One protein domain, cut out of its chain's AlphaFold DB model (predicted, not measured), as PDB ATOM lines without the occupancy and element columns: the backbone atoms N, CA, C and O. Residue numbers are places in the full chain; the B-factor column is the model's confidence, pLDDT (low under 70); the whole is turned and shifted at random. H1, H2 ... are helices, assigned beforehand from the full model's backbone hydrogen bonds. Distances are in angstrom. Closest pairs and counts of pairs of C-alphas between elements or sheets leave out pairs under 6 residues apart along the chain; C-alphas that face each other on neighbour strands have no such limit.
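What this domain is: This is residues 531 to 582 of the 798 residues of the protein "serine/arginine repetitive matrix protein 2-like" of Diabrotica virgifera virgifera (western corn rootworm) (UniProt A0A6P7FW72). One long helix, H4, makes one arm of a flat, open V, and a small helical hairpin of H1 and H2 makes the other; the short helix H3 and the links on either side of it join the two arms at the bottom of the V. The middle between the arms is empty, and residues 564 to 582 of H4 stick out free. The printed part has 52 residues with four named helices, H1, H2, H3 and H4 in that order along the chain, and no named strand; its class is all helix. The whole is only just loose, close to extended, with a radius of gyration of the C-alphas of 14.5 A, and it is flat, its C-alphas spanning 38 by 32 by 10 A.

Where its parts are: Find C-alpha 560 at (-24.447, -4.104, 31.441); from there H4, residues 560 to 582, runs 32.8 A to C-alpha 582 at (3.006, -6.478, 49.308). Just before it in the chain, look at residues 554 to 557 for H3, which measures 5.1 A from first to last C-alpha. Further back, residues 543 to 550 are H2, 10.3 A long. Go to C-alpha 531 at (-26.163, 21.501, 44.591) for the first residue of H1, residues 531 to 537, 9.6 A long.

How they stand to each other: Start at H4, which touches H3 only at the corner by their link, and only just, with 3 pairs of C-alphas within 8 A. Their closest C-alphas are those of Tyr 556 and Leu 563, 6.5 A apart, and H4 touches H3 with residues 562 to 563 alone. H3 and H2 are apart, though they follow each other in the chain. H2 touches H1, and the closest C-alphas are those of Phe 536 and Phe 546, 6.5 A apart. These two helices form a hairpin, with a shallow tilt of 19 degrees, opposite ways, and their centres are 10.2 A apart. H4 is apart from both H1 and H2, and H1 is apart from H3. Along the backbone of H1, H2 and H4 you will find every O i to N i+4 pair within hydrogen-bond range, while H3 is too short for such a pair and has its one O i to N i+3 pair within range.

The domain as a whole: Look to the two ends for the greatest distance: the C-alphas of Asp 531 and Gln 582, the two farthest apart, are 40.7 A from each other. The printed part has no cut, and the links from H1 to H2, H2 to H3 and H3 to H4 are tight. Residues 556 to 562, of which 560 to 562 belong to H4, stand free, as do residues 564 to 582 of H4. The mean pLDDT of the printed part is 83.9; read the B-factor column at residues 552 to 558 and you will find the model's confidence under 70 there, with a mean of 56 in H3.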
ATOM      1  N   ASP A 531     -26.125  21.436  43.127       91.69
ATOM      2  CA  ASP A 531     -26.163  21.501  44.591       91.69
ATOM      3  C   ASP A 531     -25.440  20.314  45.235       91.69
ATOM      4  O   ASP A 531     -24.742  20.501  46.228       91.69
ATOM      5  N   ILE A 532     -25.498  19.117  44.642       89.62
ATOM      6  CA  ILE A 532     -24.718  17.955  45.106       89.62
ATOM      7  C   ILE A 532     -23.208  18.241  45.017       89.62
ATOM      8  O   ILE A 532     -22.474  17.993  45.975       89.62
ATOM      9  N   GLN A 533     -22.739  18.833  43.911       93.44
ATOM     10  CA  GLN A 533     -21.344  19.269  43.787       93.44
ATOM     11  C   GLN A 533     -20.988  20.338  44.832       93.44
ATOM     12  O   GLN A 533     -19.960  20.232  45.503       93.44
ATOM     13  N   LYS A 534     -21.856  21.332  45.034       96.00
ATOM     14  CA  LYS A 534     -21.652  22.389  46.031       96.00
ATOM     15  C   LYS A 534     -21.613  21.849  47.465       96.00
ATOM     16  O   LYS A 534     -20.783  22.288  48.256       96.00
ATOM     17  N   LEU A 535     -22.444  20.861  47.806       95.62
ATOM     18  CA  LEU A 535     -22.405  20.167  49.097       95.62
ATOM     19  C   LEU A 535     -21.076  19.425  49.314       95.62
ATOM     20  O   LEU A 535     -20.581  19.394  50.442       95.62
ATOM     21  N   PHE A 536     -20.476  18.864  48.260       96.12
ATOM     22  CA  PHE A 536     -19.158  18.227  48.331       96.12
ATOM     23  C   PHE A 536     -18.020  19.255  48.471       96.12
ATOM     24  O   PHE A 536     -17.151  19.096  49.329       96.12
ATOM     25  N   GLU A 537     -18.058  20.360  47.717       96.06
ATOM     26  CA  GLU A 537     -17.100  21.472  47.852       96.06
ATOM     27  C   GLU A 537     -17.164  22.131  49.245       96.06
ATOM     28  O   GLU A 537     -16.129  22.423  49.852       96.06
ATOM     29  N   GLU A 538     -18.368  22.281  49.808       96.31
ATOM     30  CA  GLU A 538     -18.609  22.738  51.185       96.31
ATOM     31  C   GLU A 538     -18.327  21.656  52.255       96.31
ATOM     32  O   GLU A 538     -18.418  21.944  53.451       96.31
ATOM     33  N   LYS A 539     -17.951  20.430  51.854       94.69
ATOM     34  CA  LYS A 539     -17.675  19.258  52.716       94.69
ATOM     35  C   LYS A 539     -18.828  18.860  53.647       94.69
ATOM     36  O   LYS A 539     -18.600  18.364  54.750       94.69
ATOM     37  N   LYS A 540     -20.064  19.087  53.204       96.06
ATOM     38  CA  LYS A 540     -21.299  18.682  53.896       96.06
ATOM     39  C   LYS A 540     -21.677  17.223  53.635       96.06
ATOM     40  O   LYS A 540     -22.383  16.642  54.450       96.06
ATOM     41  N   ILE A 541     -21.196  16.654  52.532       92.88
ATOM     42  CA  ILE A 541     -21.303  15.231  52.190       92.88
ATOM     43  C   ILE A 541     -19.900  14.634  52.029       92.88
ATOM     44  O   ILE A 541     -18.952  15.349  51.688       92.88
ATOM     45  N   SER A 542     -19.745  13.340  52.307       95.06
ATOM     46  CA  SER A 542     -18.473  12.633  52.137       95.06
ATOM     47  C   SER A 542     -18.185  12.320  50.662       95.06
ATOM     48  O   SER A 542     -19.050  12.455  49.798       95.06
ATOM     49  N   LEU A 543     -16.959  11.877  50.356       89.88
ATOM     50  CA  LEU A 543     -16.614  11.400  49.011       89.88
ATOM     51  C   LEU A 543     -17.447  10.170  48.618       89.88
ATOM     52  O   LEU A 543     -17.852  10.054  47.468       89.88
ATOM     53  N   THR A 544     -17.728   9.282  49.572       87.38
ATOM     54  CA  THR A 544     -18.599   8.115  49.388       87.38
ATOM     55  C   THR A 544     -20.037   8.521  49.074       87.38
ATOM     56  O   THR A 544     -20.593   8.016  48.104       87.38
ATOM     57  N   ASP A 545     -20.605   9.493  49.795       86.62
ATOM     58  CA  ASP A 545     -21.966   9.986  49.527       86.62
ATOM     59  C   ASP A 545     -22.032  10.711  48.176       86.62
ATOM     60  O   ASP A 545     -22.954  10.501  47.393       86.62
ATOM     61  N   PHE A 546     -21.027  11.542  47.868       90.12
ATOM     62  CA  PHE A 546     -20.932  12.228  46.580       90.12
ATOM     63  C   PHE A 546     -20.856  11.230  45.421       90.12
ATOM     64  O   PHE A 546     -21.574  11.395  44.439       90.12
ATOM     65  N   LEU A 547     -20.045  10.173  45.535       84.75
ATOM     66  CA  LEU A 547     -19.974   9.118  44.521       84.75
ATOM     67  C   LEU A 547     -21.284   8.326  44.423       84.75
ATOM     68  O   LEU A 547     -21.732   8.078  43.311       84.75
ATOM     69  N   ALA A 548     -21.934   7.989  45.541       84.88
ATOM     70  CA  ALA A 548     -23.217   7.284  45.536       84.88
ATOM     71  C   ALA A 548     -24.349   8.109  44.893       84.88
ATOM     72  O   ALA A 548     -25.129   7.578  44.110       84.88
ATOM     73  N   VAL A 549     -24.417   9.415  45.172       84.19
ATOM     74  CA  VAL A 549     -25.481  10.304  44.666       84.19
ATOM     75  C   VAL A 549     -25.197  10.806  43.239       84.19
ATOM     76  O   VAL A 549     -26.130  11.049  42.477       84.19
ATOM     77  N   THR A 550     -23.928  10.939  42.830       84.44
ATOM     78  CA  THR A 550     -23.565  11.297  41.438       84.44
ATOM     79  C   THR A 550     -23.407  10.099  40.499       84.44
ATOM     80  O   THR A 550     -23.339  10.290  39.280       84.44
ATOM     81  N   ALA A 551     -23.431   8.868  41.018       79.38
ATOM     82  CA  ALA A 551     -23.559   7.637  40.243       79.38
ATOM     83  C   ALA A 551     -24.962   7.527  39.614       79.38
ATOM     84  O   ALA A 551     -25.812   6.768  40.069       79.38
ATOM     85  N   LYS A 552     -25.194   8.300  38.542       69.19
ATOM     86  CA  LYS A 552     -26.465   8.369  37.800       69.19
ATOM     87  C   LYS A 552     -27.035   6.963  37.535       69.19
ATOM     88  O   LYS A 552     -26.407   6.224  36.768       69.19
ATOM     89  N   PRO A 553     -28.209   6.594  38.086       61.12
ATOM     90  CA  PRO A 553     -28.754   5.239  37.948       61.12
ATOM     91  C   PRO A 553     -29.072   4.874  36.489       61.12
ATOM     92  O   PRO A 553     -28.937   3.720  36.095       61.12
ATOM     93  N   GLU A 554     -29.367   5.860  35.641       59.59
ATOM     94  CA  GLU A 554     -29.541   5.690  34.189       59.59
ATOM     95  C   GLU A 554     -28.316   5.032  33.517       59.59
ATOM     96  O   GLU A 554     -28.458   4.203  32.619       59.59
ATOM     97  N   VAL A 555     -27.101   5.322  34.001       55.53
ATOM     98  CA  VAL A 555     -25.842   4.754  33.477       55.53
ATOM     99  C   VAL A 555     -25.616   3.311  33.963       55.53
ATOM    100  O   VAL A 555     -24.739   2.620  33.449       55.53
ATOM    101  N   TYR A 556     -26.401   2.836  34.935       54.09
ATOM    102  CA  TYR A 556     -26.439   1.430  35.359       54.09
ATOM    103  C   TYR A 556     -27.490   0.624  34.580       54.09
ATOM    104  O   TYR A 556     -27.321  -0.580  34.418       54.09
ATOM    105  N   ALA A 557     -28.535   1.278  34.059       55.91
ATOM    106  CA  ALA A 557     -29.588   0.635  33.271       55.91
ATOM    107  C   ALA A 557     -29.259   0.514  31.768       55.91
ATOM    108  O   ALA A 557     -29.665  -0.453  31.131       55.91
ATOM    109  N   ALA A 558     -28.531   1.478  31.189       60.88
ATOM    110  CA  ALA A 558     -28.384   1.593  29.732       60.88
ATOM    111  C   ALA A 558     -27.418   0.586  29.065       60.88
ATOM    112  O   ALA A 558     -27.528   0.354  27.864       60.88
ATOM    113  N   SER A 559     -26.461  -0.000  29.797       71.38
ATOM    114  CA  SER A 559     -25.637  -1.114  29.294       71.38
ATOM    115  C   SER A 559     -25.000  -1.911  30.444       71.38
ATOM    116  O   SER A 559     -24.307  -1.319  31.280       71.38
ATOM    117  N   PRO A 560     -25.140  -3.253  30.472       81.88
ATOM    118  CA  PRO A 560     -24.447  -4.104  31.441       81.88
ATOM    119  C   PRO A 560     -22.933  -4.193  31.178       81.88
ATOM    120  O   PRO A 560     -22.182  -4.648  32.037       81.88
ATOM    121  N   GLU A 561     -22.455  -3.760  30.011       84.50
ATOM    122  CA  GLU A 561     -21.033  -3.774  29.648       84.50
ATOM    123  C   GLU A 561     -20.285  -2.637  30.348       84.50
ATOM    124  O   GLU A 561     -19.248  -2.876  30.965       84.50
ATOM    125  N   ASN A 562     -20.891  -1.446  30.405       80.88
ATOM    126  CA  ASN A 562     -20.397  -0.314  31.198       80.88
ATOM    127  C   ASN A 562     -20.292  -0.656  32.698       80.88
ATOM    128  O   ASN A 562     -19.426  -0.134  33.402       80.88
ATOM    129  N   LEU A 563     -21.164  -1.537  33.209       80.81
ATOM    130  CA  LEU A 563     -21.067  -2.062  34.574       80.81
ATOM    131  C   LEU A 563     -19.867  -3.015  34.716       80.81
ATOM    132  O   LEU A 563     -19.048  -2.837  35.617       80.81
ATOM    133  N   LYS A 564     -19.740  -3.997  33.811       83.94
ATOM    134  CA  LYS A 564     -18.616  -4.952  33.783       83.94
ATOM    135  C   LYS A 564     -17.268  -4.234  33.684       83.94
ATOM    136  O   LYS A 564     -16.334  -4.607  34.391       83.94
ATOM    137  N   GLU A 565     -17.165  -3.185  32.870       84.00
ATOM    138  CA  GLU A 565     -15.946  -2.386  32.745       84.00
ATOM    139  C   GLU A 565     -15.627  -1.616  34.034       84.00
ATOM    140  O   GLU A 565     -14.504  -1.710  34.529       84.00
ATOM    141  N   LYS A 566     -16.605  -0.935  34.650       81.00
ATOM    142  CA  LYS A 566     -16.408  -0.275  35.956       81.00
ATOM    143  C   LYS A 566     -15.935  -1.258  37.030       81.00
ATOM    144  O   LYS A 566     -14.998  -0.948  37.760       81.00
ATOM    145  N   ILE A 567     -16.524  -2.455  37.097       83.62
ATOM    146  CA  ILE A 567     -16.104  -3.519  38.023       83.62
ATOM    147  C   ILE A 567     -14.666  -3.975  37.711       83.62
ATOM    148  O   ILE A 567     -13.854  -4.111  38.625       83.62
ATOM    149  N   LYS A 568     -14.309  -4.138  36.429       90.44
ATOM    150  CA  LYS A 568     -12.947  -4.487  35.979       90.44
ATOM    151  C   LYS A 568     -11.916  -3.405  36.334       90.44
ATOM    152  O   LYS A 568     -10.792  -3.743  36.701       90.44
ATOM    153  N   VAL A 569     -12.286  -2.124  36.267       86.00
ATOM    154  CA  VAL A 569     -11.446  -0.993  36.708       86.00
ATOM    155  C   VAL A 569     -11.286  -0.983  38.230       86.00
ATOM    156  O   VAL A 569     -10.160  -0.879  38.709       86.00
ATOM    157  N   ILE A 570     -12.371  -1.154  38.994       84.81
ATOM    158  CA  ILE A 570     -12.322  -1.226  40.466       84.81
ATOM    159  C   ILE A 570     -11.413  -2.375  40.921       84.81
ATOM    160  O   ILE A 570     -10.543  -2.156  41.765       84.81
ATOM    161  N   ARG A 571     -11.546  -3.561  40.311       89.56
ATOM    162  CA  ARG A 571     -10.701  -4.726  40.607       89.56
ATOM    163  C   ARG A 571      -9.224  -4.448  40.315       89.56
ATOM    164  O   ARG A 571      -8.414  -4.555  41.224       89.56
ATOM    165  N   ARG A 572      -8.889  -3.934  39.121       82.25
ATOM    166  CA  ARG A 572      -7.518  -3.492  38.775       82.25
ATOM    167  C   ARG A 572      -6.940  -2.485  39.781       82.25
ATOM    168  O   ARG A 572      -5.745  -2.520  40.066       82.25
ATOM    169  N   CYS A 573      -7.761  -1.583  40.326       86.50
ATOM    170  CA  CYS A 573      -7.328  -0.658  41.375       86.50
ATOM    171  C   CYS A 573      -7.064  -1.359  42.719       86.50
ATOM    172  O   CYS A 573      -6.113  -0.987  43.401       86.50
ATOM    173  N   GLN A 574      -7.860  -2.365  43.092       90.69
ATOM    174  CA  GLN A 574      -7.627  -3.186  44.287       90.69
ATOM    175  C   GLN A 574      -6.352  -4.032  44.137       90.69
ATOM    176  O   GLN A 574      -5.483  -3.958  45.004       90.69
ATOM    177  N   ASP A 575      -6.180  -4.716  43.002       90.12
ATOM    178  CA  ASP A 575      -4.987  -5.509  42.671       90.12
ATOM    179  C   ASP A 575      -3.702  -4.648  42.754       90.12
ATOM    180  O   ASP A 575      -2.677  -5.059  43.304       90.12
ATOM    181  N   ALA A 576      -3.762  -3.403  42.259       84.50
ATOM    182  CA  ALA A 576      -2.654  -2.448  42.324       84.50
ATOM    183  C   ALA A 576      -2.329  -1.975  43.755       84.50
ATOM    184  O   ALA A 576      -1.155  -1.785  44.083       84.50
ATOM    185  N   ILE A 577      -3.342  -1.785  44.611       86.06
ATOM    186  CA  ILE A 577      -3.157  -1.436  46.030       86.06
ATOM    187  C   ILE A 577      -2.526  -2.613  46.781       86.06
ATOM    188  O   ILE A 577      -1.541  -2.417  47.496       86.06
ATOM    189  N   GLU A 578      -3.022  -3.834  46.572       92.12
ATOM    190  CA  GLU A 578      -2.467  -5.023  47.220       92.12
ATOM    191  C   GLU A 578      -1.004  -5.247  46.808       92.12
ATOM    192  O   GLU A 578      -0.145  -5.489  47.657       92.12
ATOM    193  N   TYR A 579      -0.675  -5.076  45.522       88.56
ATOM    194  CA  TYR A 579       0.704  -5.180  45.045       88.56
ATOM    195  C   TYR A 579       1.635  -4.126  45.669       88.56
ATOM    196  O   TYR A 579       2.781  -4.440  46.019       88.56
ATOM    197  N   LEU A 580       1.153  -2.891  45.866       83.06
ATOM    198  CA  LEU A 580       1.894  -1.849  46.582       83.06
ATOM    199  C   LEU A 580       2.136  -2.248  48.043       83.06
ATOM    200  O   LEU A 580       3.294  -2.255  48.469       83.06
ATOM    201  N   GLU A 581       1.106  -2.680  48.776       89.81
ATOM    202  CA  GLU A 581       1.249  -3.166  50.156       89.81
ATOM    203  C   GLU A 581       2.203  -4.361  50.266       89.81
ATOM    204  O   GLU A 581       3.074  -4.392  51.139       89.81
ATOM    205  N   GLN A 582       2.081  -5.350  49.376       87.19
ATOM    206  CA  GLN A 582       3.006  -6.478  49.308       87.19
ATOM    207  C   GLN A 582       4.448  -6.014  49.063       87.19
ATOM    208  O   GLN A 582       5.385  -6.661  49.537       87.19
TER     209      GLN A 582